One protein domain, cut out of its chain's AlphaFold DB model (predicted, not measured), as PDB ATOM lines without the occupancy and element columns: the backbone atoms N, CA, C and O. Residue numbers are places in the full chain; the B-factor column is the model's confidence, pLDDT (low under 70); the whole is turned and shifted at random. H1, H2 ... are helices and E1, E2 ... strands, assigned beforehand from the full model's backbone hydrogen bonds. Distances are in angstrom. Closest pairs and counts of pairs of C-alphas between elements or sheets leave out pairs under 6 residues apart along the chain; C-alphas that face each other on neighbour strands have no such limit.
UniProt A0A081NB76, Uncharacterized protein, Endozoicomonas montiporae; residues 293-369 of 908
ATOM      1  N   LYS A 293     195.578 136.051 190.574       89.62
ATOM      2  CA  LYS A 293     195.477 137.209 189.671       89.62
ATOM      3  C   LYS A 293     194.070 137.792 189.650       89.62
ATOM      4  O   LYS A 293     193.894 139.009 189.575       89.62
ATOM      5  N   ASP A 294     193.073 136.929 189.778       91.81
ATOM      6  CA  ASP A 294     191.662 137.288 189.792       91.81
ATOM      7  C   ASP A 294     190.858 136.470 190.816       91.81
ATOM      8  O   ASP A 294     191.367 135.583 191.516       91.81
ATOM      9  N   GLU A 295     189.571 136.795 190.938       92.88
ATOM     10  CA  GLU A 295     188.656 136.083 191.820       92.88
ATOM     11  C   GLU A 295     188.496 134.598 191.449       92.88
ATOM     12  O   GLU A 295     188.233 133.778 192.330       92.88
ATOM     13  N   LYS A 296     188.660 134.218 190.176       92.81
ATOM     14  CA  LYS A 296     188.475 132.832 189.721       92.81
ATOM     15  C   LYS A 296     189.647 131.966 190.143       92.81
ATOM     16  O   LYS A 296     189.433 130.889 190.688       92.81
ATOM     17  N   GLU A 297     190.866 132.455 189.953       93.38
ATOM     18  CA  GLU A 297     192.083 131.779 190.390       93.38
ATOM     19  C   GLU A 297     192.106 131.621 191.916       93.38
ATOM     20  O   GLU A 297     192.382 130.539 192.433       93.38
ATOM     21  N   LYS A 298     191.705 132.656 192.664       94.75
ATOM     22  CA  LYS A 298     191.623 132.553 194.127       94.75
ATOM     23  C   LYS A 298     190.581 131.523 194.571       94.75
ATOM     24  O   LYS A 298     190.825 130.765 195.512       94.75
ATOM     25  N   ALA A 299     189.421 131.492 193.911       94.62
ATOM     26  CA  ALA A 299     188.391 130.491 194.174       94.62
ATOM     27  C   ALA A 299     188.881 129.074 193.856       94.62
ATOM     28  O   ALA A 299     188.626 128.170 194.649       94.62
ATOM     29  N   PHE A 300     189.616 128.901 192.754       93.56
ATOM     30  CA  PHE A 300     190.233 127.633 192.371       93.56
ATOM     31  C   PHE A 300     191.171 127.119 193.465       93.56
ATOM     32  O   PHE A 300     190.972 126.009 193.951       93.56
ATOM     33  N   TRP A 301     192.114 127.936 193.945       94.75
ATOM     34  CA  TRP A 301     193.045 127.517 194.998       94.75
ATOM     35  C   TRP A 301     192.346 127.157 196.315       94.75
ATOM     36  O   TRP A 301     192.727 126.193 196.981       94.75
ATOM     37  N   LEU A 302     191.310 127.907 196.705       93.56
ATOM     38  CA  LEU A 302     190.515 127.596 197.899       93.56
ATOM     39  C   LEU A 302     189.743 126.284 197.745       93.56
ATOM     40  O   LEU A 302     189.740 125.469 198.668       93.56
ATOM     41  N   TRP A 303     189.111 126.092 196.588       92.94
ATOM     42  CA  TRP A 303     188.352 124.892 196.266       92.94
ATOM     43  C   TRP A 303     189.242 123.654 196.201       92.94
ATOM     44  O   TRP A 303     188.913 122.636 196.795       92.94
ATOM     45  N   LEU A 304     190.392 123.743 195.534       91.44
ATOM     46  CA  LEU A 304     191.290 122.607 195.343       91.44
ATOM     47  C   LEU A 304     191.782 122.054 196.685       91.44
ATOM     48  O   LEU A 304     191.823 120.840 196.896       91.44
ATOM     49  N   ARG A 305     192.068 122.949 197.638       91.88
ATOM     50  CA  ARG A 305     192.411 122.571 199.013       91.88
ATOM     51  C   ARG A 305     191.220 121.993 199.775       91.88
ATOM     52  O   ARG A 305     191.366 120.964 200.432       91.88
ATOM     53  N   ASN A 306     190.063 122.648 199.715       90.50
ATOM     54  CA  ASN A 306     188.847 122.203 200.393       90.50
ATOM     55  C   ASN A 306     187.629 122.294 199.452       90.50
ATOM     56  O   ASN A 306     187.014 123.365 199.364       90.50
ATOM     57  N   PRO A 307     187.283 121.195 198.755       89.56
ATOM     58  CA  PRO A 307     186.237 121.193 197.741       89.56
ATOM     59  C   PRO A 307     184.855 121.405 198.354       89.56
ATOM     60  O   PRO A 307     184.211 120.483 198.849       89.56
ATOM     61  N   LEU A 308     184.383 122.649 198.320       90.19
ATOM     62  CA  LEU A 308     183.044 123.022 198.766       90.19
ATOM     63  C   LEU A 308     182.179 123.412 197.559       90.19
ATOM     64  O   LEU A 308     182.657 124.136 196.686       90.19
ATOM     65  N   PRO A 309     180.888 123.029 197.524       90.88
ATOM     66  CA  PRO A 309     179.980 123.377 196.424       90.88
ATOM     67  C   PRO A 309     179.658 124.880 196.374       90.88
ATOM     68  O   PRO A 309     179.117 125.394 195.395       90.88
ATOM     69  N   ARG A 310     179.979 125.614 197.444       92.75
ATOM     70  CA  ARG A 310     179.767 127.054 197.555       92.75
ATOM     71  C   ARG A 310     180.956 127.710 198.233       92.75
ATOM     72  O   ARG A 310     181.371 127.282 199.306       92.75
ATOM     73  N   LEU A 311     181.443 128.795 197.641       94.31
ATOM     74  CA  LEU A 311     182.553 129.579 198.173       94.31
ATOM     75  C   LEU A 311     182.175 131.055 198.226       94.31
ATOM     76  O   LEU A 311     181.610 131.598 197.276       94.31
ATOM     77  N   VAL A 312     182.544 131.701 199.330       95.75
ATOM     78  CA  VAL A 312     182.563 133.160 199.460       95.75
ATOM     79  C   VAL A 312     184.007 133.579 199.637       95.75
ATOM     80  O   VAL A 312     184.666 133.160 200.590       95.75
ATOM     81  N   ILE A 313     184.514 134.394 198.725       95.06
ATOM     82  CA  ILE A 313     185.921 134.786 198.701       95.06
ATOM     83  C   ILE A 313     186.054 136.301 198.670       95.06
ATOM     84  O   ILE A 313     185.169 137.007 198.187       95.06
ATOM     85  N   ASP A 314     187.175 136.800 199.163       94.50
ATOM     86  CA  ASP A 314     187.594 138.183 198.991       94.50
ATOM     87  C   ASP A 314     188.599 138.289 197.839       94.50
ATOM     88  O   ASP A 314     189.538 137.505 197.766       94.50
ATOM     89  N   HIS A 315     188.437 139.249 196.933       93.69
ATOM     90  CA  HIS A 315     189.463 139.604 195.943       93.69
ATOM     91  C   HIS A 315     189.279 141.059 195.515       93.69
ATOM     92  O   HIS A 315     188.148 141.522 195.344       93.69
ATOM     93  N   GLY A 316     190.383 141.803 195.401       90.56
ATOM     94  CA  GLY A 316     190.358 143.212 195.005       90.56
ATOM     95  C   GLY A 316     189.507 144.102 195.922       90.56
ATOM     96  O   GLY A 316     188.787 144.966 195.426       90.56
ATOM     97  N   ASN A 317     189.551 143.881 197.244       92.81
ATOM     98  CA  ASN A 317     188.729 144.570 198.257       92.81
ATOM     99  C   ASN A 317     187.209 144.475 198.005       92.81
ATOM    100  O   ASN A 317     186.461 145.425 198.247       92.81
ATOM    101  N   ALA A 318     186.753 143.334 197.490       94.31
ATOM    102  CA  ALA A 318     185.350 143.002 197.278       94.31
ATOM    103  C   ALA A 318     185.082 141.542 197.653       94.31
ATOM    104  O   ALA A 318     186.002 140.726 197.668       94.31
ATOM    105  N   LEU A 319     183.814 141.216 197.910       97.19
ATOM    106  CA  LEU A 319     183.370 139.844 198.141       97.19
ATOM    107  C   LEU A 319     182.690 139.262 196.902       97.19
ATOM    108  O   LEU A 319     181.828 139.900 196.284       97.19
ATOM    109  N   TRP A 320     183.028 138.014 196.607       96.62
ATOM    110  CA  TRP A 320     182.537 137.251 195.468       96.62
ATOM    111  C   TRP A 320     182.001 135.900 195.912       96.62
ATOM    112  O   TRP A 320     182.531 135.277 196.831       96.62
ATOM    113  N   ARG A 321     180.958 135.439 195.226       96.50
ATOM    114  CA  ARG A 321     180.377 134.113 195.399       96.50
ATOM    115  C   ARG A 321     180.645 133.247 194.180       96.50
ATOM    116  O   ARG A 321     180.364 133.666 193.056       96.50
ATOM    117  N   PHE A 322     181.023 132.003 194.450       94.81
ATOM    118  CA  PHE A 322     181.076 130.912 193.485       94.81
ATOM    119  C   PHE A 322     180.139 129.786 193.915       94.81
ATOM    120  O   PHE A 322     180.029 129.468 195.103       94.81
ATOM    121  N   LYS A 323     179.454 129.195 192.936       92.44
ATOM    122  CA  LYS A 323     178.682 127.961 193.091       92.44
ATOM    123  C   LYS A 323     179.241 126.941 192.115       92.44
ATOM    124  O   LYS A 323     179.396 127.262 190.936       92.44
ATOM    125  N   LEU A 324     179.539 125.758 192.622       90.56
ATOM    126  CA  LEU A 324     180.035 124.637 191.847       90.56
ATOM    127  C   LEU A 324     178.959 123.564 191.726       90.56
ATOM    128  O   LEU A 324     178.110 123.421 192.602       90.56
ATOM    129  N   SER A 325     179.005 122.833 190.615       87.75
ATOM    130  CA  SER A 325     178.238 121.601 190.425       87.75
ATOM    131  C   SER A 325     178.632 120.546 191.463       87.75
ATOM    132  O   SER A 325     179.809 120.424 191.796       87.75
ATOM    133  N   ASP A 326     177.681 119.714 191.888       83.81
ATOM    134  CA  ASP A 326     177.947 118.566 192.769       83.81
ATOM    135  C   ASP A 326     178.920 117.547 192.138       83.81
ATOM    136  O   ASP A 326     179.571 116.790 192.850       83.81
ATOM    137  N   LYS A 327     179.059 117.557 190.803       86.44
ATOM    138  CA  LYS A 327     180.007 116.719 190.045       86.44
ATOM    139  C   LYS A 327     181.409 117.315 189.894       86.44
ATOM    140  O   LYS A 327     182.291 116.677 189.339       86.44
ATOM    141  N   ALA A 328     181.628 118.549 190.353       86.69
ATOM    142  CA  ALA A 328     182.889 119.251 190.109       86.69
ATOM    143  C   ALA A 328     184.099 118.491 190.663       86.69
ATOM    144  O   ALA A 328     185.149 118.478 190.032       86.69
ATOM    145  N   LEU A 329     183.953 117.875 191.842       87.19
ATOM    146  CA  LEU A 329     185.036 117.121 192.465       87.19
ATOM    147  C   LEU A 329     185.269 115.785 191.754       87.19
ATOM    148  O   LEU A 329     186.399 115.519 191.368       87.19
ATOM    149  N   SER A 330     184.209 115.003 191.516       87.88
ATOM    150  CA  SER A 330     184.323 113.689 190.868       87.88
ATOM    151  C   SER A 330     184.964 113.779 189.489       87.88
ATOM    152  O   SER A 330     185.854 113.002 189.171       87.88
ATOM    153  N   ASP A 331     184.557 114.759 188.683       87.44
ATOM    154  CA  ASP A 331     185.051 114.896 187.313       87.44
ATOM    155  C   ASP A 331     186.498 115.434 187.299       87.44
ATOM    156  O   ASP A 331     187.298 115.108 186.418       87.44
ATOM    157  N   PHE A 332     186.865 116.243 188.300       88.50
ATOM    158  CA  PHE A 332     188.243 116.691 188.492       88.50
ATOM    159  C   PHE A 332     189.156 115.528 188.897       88.50
ATOM    160  O   PHE A 332     190.240 115.378 188.338       88.50
ATOM    161  N   GLU A 333     188.707 114.686 189.826       88.81
ATOM    162  CA  GLU A 333     189.428 113.490 190.270       88.81
ATOM    163  C   GLU A 333     189.516 112.430 189.161       88.81
ATOM    164  O   GLU A 333     190.550 111.785 189.030       88.81
ATOM    165  N   GLU A 334     188.507 112.303 188.292       88.38
ATOM    166  CA  GLU A 334     188.576 111.447 187.098       88.38
ATOM    167  C   GLU A 334     189.625 111.950 186.089       88.38
ATOM    168  O   GLU A 334     190.315 111.153 185.456       88.38
ATOM    169  N   THR A 335     189.782 113.272 185.965       87.50
ATOM    170  CA  THR A 335     190.723 113.878 185.011       87.50
ATOM    171  C   THR A 335     192.171 113.851 185.510       87.50
ATOM    172  O   THR A 335     193.082 113.607 184.721       87.50
ATOM    173  N   PHE A 336     192.399 114.120 186.800       87.81
ATOM    174  CA  PHE A 336     193.744 114.339 187.359       87.81
ATOM    175  C   PHE A 336     194.163 113.316 188.431       87.81
ATOM    176  O   PHE A 336     195.332 113.269 188.803       87.81
ATOM    177  N   GLY A 337     193.246 112.473 188.914       83.94
ATOM    178  CA  GLY A 337     193.462 111.494 189.987       83.94
ATOM    179  C   GLY A 337     193.096 112.021 191.383       83.94
ATOM    180  O   GLY A 337     193.318 113.195 191.686       83.94
ATOM    181  N   GLU A 338     192.576 111.144 192.253       69.62
ATOM    182  CA  GLU A 338     192.034 111.478 193.590       69.62
ATOM    183  C   GLU A 338     193.051 112.169 194.530       69.62
ATOM    184  O   GLU A 338     192.721 113.151 195.202       69.62
ATOM    185  N   ASP A 339     194.316 111.736 194.519       70.94
ATOM    186  CA  ASP A 339     195.375 112.249 195.411       70.94
ATOM    187  C   ASP A 339     196.247 113.357 194.788       70.94
ATOM    188  O   ASP A 339     197.233 113.805 195.376       70.94
ATOM    189  N   SER A 340     195.890 113.844 193.599       74.56
ATOM    190  CA  SER A 340     196.707 114.815 192.855       74.56
ATOM    191  C   SER A 340     196.504 116.269 193.290       74.56
ATOM    192  O   SER A 340     197.241 117.147 192.864       74.56
ATOM    193  N   ARG A 341     195.522 116.594 194.139       84.88
ATOM    194  CA  ARG A 341     195.142 118.005 194.366       84.88
ATOM    195  C   ARG A 341     196.289 118.879 194.876       84.88
ATOM    196  O   ARG A 341     196.426 120.011 194.422       84.88
ATOM    197  N   SER A 342     197.132 118.358 195.768       87.12
ATOM    198  CA  SER A 342     198.295 119.103 196.259       87.12
ATOM    199  C   SER A 342     199.419 119.258 195.247       87.12
ATOM    200  O   SER A 342     200.167 120.225 195.350       87.12
ATOM    201  N   HIS A 343     199.498 118.367 194.256       89.50
ATOM    202  CA  HIS A 343     200.488 118.421 193.179       89.50
ATOM    203  C   HIS A 343     200.477 119.788 192.482       89.50
ATOM    204  O   HIS A 343     201.532 120.345 192.214       89.50
ATOM    205  N   PHE A 344     199.296 120.392 192.301       90.62
ATOM    206  CA  PHE A 344     199.140 121.680 191.614       90.62
ATOM    207  C   PHE A 344     199.786 122.884 192.305       90.62
ATOM    208  O   PHE A 344     199.955 123.917 191.662       90.62
ATOM    209  N   TRP A 345     200.091 122.800 193.602       91.88
ATOM    210  CA  TRP A 345     200.826 123.856 194.305       91.88
ATOM    211  C   TRP A 345     202.168 123.386 194.862       91.88
ATOM    212  O   TRP A 345     202.936 124.224 195.325       91.88
ATOM    213  N   THR A 346     202.462 122.082 194.859       89.88
ATOM    214  CA  THR A 346     203.782 121.576 195.255       89.88
ATOM    215  C   THR A 346     204.739 121.483 194.076       89.88
ATOM    216  O   THR A 346     205.905 121.829 194.241       89.88
ATOM    217  N   GLU A 347     204.250 121.103 192.894       88.44
ATOM    218  CA  GLU A 347     205.076 120.925 191.700       88.44
ATOM    219  C   GLU A 347     204.988 122.147 190.769       88.44
ATOM    220  O   GLU A 347     203.883 122.556 190.393       88.44
ATOM    221  N   PRO A 348     206.123 122.771 190.400       81.94
ATOM    222  CA  PRO A 348     206.127 123.953 189.538       81.94
ATOM    223  C   PRO A 348     205.629 123.711 188.104       81.94
ATOM    224  O   PRO A 348     205.155 124.645 187.461       81.94
ATOM    225  N   ASP A 349     205.745 122.485 187.597       81.25
ATOM    226  CA  ASP A 349     205.412 122.075 186.227       81.25
ATOM    227  C   ASP A 349     203.971 121.561 186.071       81.25
ATOM    228  O   ASP A 349     203.560 121.168 184.975       81.25
ATOM    229  N   ALA A 350     203.171 121.597 187.141       83.81
ATOM    230  CA  ALA A 350     201.788 121.143 187.111       83.81
ATOM    231  C   ALA A 350     200.961 121.874 186.030       83.81
ATOM    232  O   ALA A 350     201.048 123.094 185.862       83.81
ATOM    233  N   GLU A 351     200.079 121.143 185.331       85.69
ATOM    234  CA  GLU A 351     199.222 121.681 184.261       85.69
ATOM    235  C   GLU A 351     198.075 122.577 184.784       85.69
ATOM    236  O   GLU A 351     196.882 122.321 184.577       85.69
ATOM    237  N   LEU A 352     198.420 123.684 185.442       86.25
ATOM    238  CA  LEU A 352     197.480 124.612 186.064       86.25
ATOM    239  C   LEU A 352     196.426 125.127 185.074       86.25
ATOM    240  O   LEU A 352     195.242 125.215 185.395       86.25
ATOM    241  N   SER A 353     196.839 125.415 183.837       86.62
ATOM    242  CA  SER A 353     195.936 125.893 182.785       86.62
ATOM    243  C   SER A 353     194.838 124.878 182.440       86.62
ATOM    244  O   SER A 353     193.703 125.275 182.169       86.62
ATOM    245  N   SER A 354     195.156 123.580 182.445       87.94
ATOM    246  CA  SER A 354     194.195 122.498 182.207       87.94
ATOM    247  C   SER A 354     193.242 122.371 183.400       87.94
ATOM    248  O   SER A 354     192.023 122.407 183.224       87.94
ATOM    249  N   ALA A 355     193.779 122.338 184.621       89.25
ATOM    250  CA  ALA A 355     192.994 122.223 185.851       89.25
ATOM    251  C   ALA A 355     192.022 123.397 186.057       89.25
ATOM    252  O   ALA A 355     190.852 123.197 186.393       89.25
ATOM    253  N   MET A 356     192.462 124.625 185.776       89.00
ATOM    254  CA  MET A 356     191.607 125.809 185.849       89.00
ATOM    255  C   MET A 356     190.480 125.789 184.811       89.00
ATOM    256  O   MET A 356     189.386 126.270 185.107       89.00
ATOM    257  N   LYS A 357     190.701 125.227 183.611       88.56
ATOM    258  CA  LYS A 357     189.633 125.056 182.607       88.56
ATOM    259  C   LYS A 357     188.568 124.075 183.086       88.56
ATOM    260  O   LYS A 357     187.383 124.366 182.928       88.56
ATOM    261  N   VAL A 358     188.981 122.961 183.695       87.00
ATOM    262  CA  VAL A 358     188.061 121.982 184.295       87.00
ATOM    263  C   VAL A 358     187.245 122.657 185.396       87.00
ATOM    264  O   VAL A 358     186.021 122.692 185.309       87.00
ATOM    265  N   PHE A 359     187.900 123.316 186.357       88.75
ATOM    266  CA  PHE A 359     187.220 124.081 187.408       88.75
ATOM    267  C   PHE A 359     186.233 125.113 186.843       88.75
ATOM    268  O   PHE A 359     185.083 125.172 187.278       88.75
ATOM    269  N   ALA A 360     186.650 125.888 185.837       86.31
ATOM    270  CA  ALA A 360     185.814 126.900 185.200       86.31
ATOM    271  C   ALA A 360     184.569 126.309 184.517       86.31
ATOM    272  O   ALA A 360     183.532 126.971 184.483       86.31
ATOM    273  N   GLY A 361     184.654 125.078 184.000       85.44
ATOM    274  CA  GLY A 361     183.526 124.355 183.407       85.44
ATOM    275  C   GLY A 361     182.424 124.006 184.413       85.44
ATOM    276  O   GLY A 361     181.251 123.958 184.042       85.44
ATOM    277  N   TYR A 362     182.779 123.829 185.690       84.75
ATOM    278  CA  TYR A 362     181.832 123.499 186.763       84.75
ATOM    279  C   TYR A 362     181.489 124.674 187.675       84.75
ATOM    280  O   TYR A 362     180.468 124.636 188.370       84.75
ATOM    281  N   SER A 363     182.324 125.712 187.694       77.69
ATOM    282  CA  SER A 363     182.040 126.947 188.407       77.69
ATOM    283  C   SER A 363     181.058 127.785 187.588       77.69
ATOM    284  O   SER A 363     181.356 128.194 186.466       77.69
ATOM    285  N   GLY A 364     179.883 128.087 188.145       77.69
ATOM    286  CA  GLY A 364     179.038 129.139 187.579       77.69
ATOM    287  C   GLY A 364     179.785 130.481 187.527       77.69
ATOM    288  O   GLY A 364     180.813 130.659 188.183       77.69
ATOM    289  N   GLN A 365     179.261 131.457 186.779       85.56
ATOM    290  CA  GLN A 365     179.884 132.787 186.712       85.56
ATOM    291  C   GLN A 365     180.032 133.405 188.117       85.56
ATOM    292  O   GLN A 365     179.078 133.340 188.906       85.56
ATOM    293  N   PRO A 366     181.186 134.025 188.436       90.62
ATOM    294  CA  PRO A 366     181.385 134.687 189.717       90.62
ATOM    295  C   PRO A 366     180.358 135.797 189.910       90.62
ATOM    296  O   PRO A 366     180.159 136.647 189.041       90.62
ATOM    297  N   VAL A 367     179.715 135.822 191.077       95.56
ATOM    298  CA  VAL A 367     178.758 136.875 191.427       95.56
ATOM    299  C   VAL A 367     179.375 137.778 192.477       95.56
ATOM    300  O   VAL A 367     179.666 137.329 193.586       95.56
ATOM    301  N   GLN A 368     179.542 139.063 192.165       95.75
ATOM    302  CA  GLN A 368     179.965 140.039 193.165       95.75
ATOM    303  C   GLN A 368     178.837 140.247 194.181       95.75
ATOM    304  O   GLN A 368     177.785 140.800 193.854       95.75
ATOM    305  N   ILE A 369     179.067 139.832 195.425       97.44
ATOM    306  CA  ILE A 369     178.092 139.965 196.512       97.44
ATOM    307  C   ILE A 369     178.377 141.174 197.407       97.44
ATOM    308  O   ILE A 369     177.493 141.605 198.136       97.44
TER     309      ILE A 369
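AT A GLANCE: This is residues 293 to 369 of the 908 residues of an uncharacterized protein of Endozoicomonas montiporae (UniProt A0A081NB76). A small antiparallel sheet of three strands forms a wall at one end, with H1 packed slantwise over one face and no named helix on the other. H1 lies near the middle of the domain; H4 crosses it at nearly a right angle, H2 packs on H4, and little H3 lies at the end away from the sheet. The printed part has 77 residues, with four named helices and three named strands in the order H1, E1, E2, H2, H3, H4, E3; the sheet order is E1, E2, E3. The class is mixed, helices and strands. The whole is compact, with a radius of gyration of the C-alphas of 12.1 A and spans of 33 by 27 by 18 A.

IN THESE COORDINATES: H1 is residues 295 to 305, 15.8 A long, and its C-alpha 295 is at (188.656, 136.083, 191.820). E1 is residues 310 to 315, 15.9 A, and E2 is residues 318 to 323, 17.0 A. H2 is residues 328 to 336, 12.2 A, and H3 is residues 343 to 346, 5.0 A. H4 is residues 352 to 362, 15.7 A, beginning at C-alpha (197.480, 124.612, 186.064). E3 is residues 367 to 369, 6.0 A, ending at C-alpha (178.092, 139.965, 196.512).

HOW THE PARTS SIT: E1 and E2 form a hairpin, antiparallel at 155 degrees, with N 313 and O 320 2.9 A apart, within hydrogen-bond range. E2, the inner strand, is antiparallel to E3 at 132 degrees, with N 321 and O 367 2.8 A apart, within hydrogen-bond range. H1 is on the sheet at a height of 8.0 A, over E1 and slantwise to the strands, at 51 degrees to E1 on the local plane. The closest C-alphas of H1 and E1, those of Glu 295 and His 315, are 5.5 A apart. H1 and H4 touch about perpendicular, at 85 degrees, with the C-alphas of Phe 300 and Phe 359 closest at 6.8 A. H2 and H4 touch at a shallow tilt of 32 degrees, opposite ways, with the C-alphas of Ala 328 and Tyr 362 closest at 5.5 A. H3 is close to H4 but not clearly touching, with the C-alphas of Phe 344 and Leu 352 closest at 6.5 A, and H3 is near H1. H4 is not on the sheet, and H1 and H2 are apart. In H1, H2 and H4 every O i to N i+4 pair is within hydrogen-bond range; H3 is too short for such a pair.

THE WHOLE: The two C-alphas farthest apart, those of Asn 317 and Glu 334, are 35.0 A apart. The printed part has no cut. The link from H2 to H3 is short, the other links are tight, and no link is long. The mean pLDDT of the printed part is 89.1, and residue 338 alone is under 70.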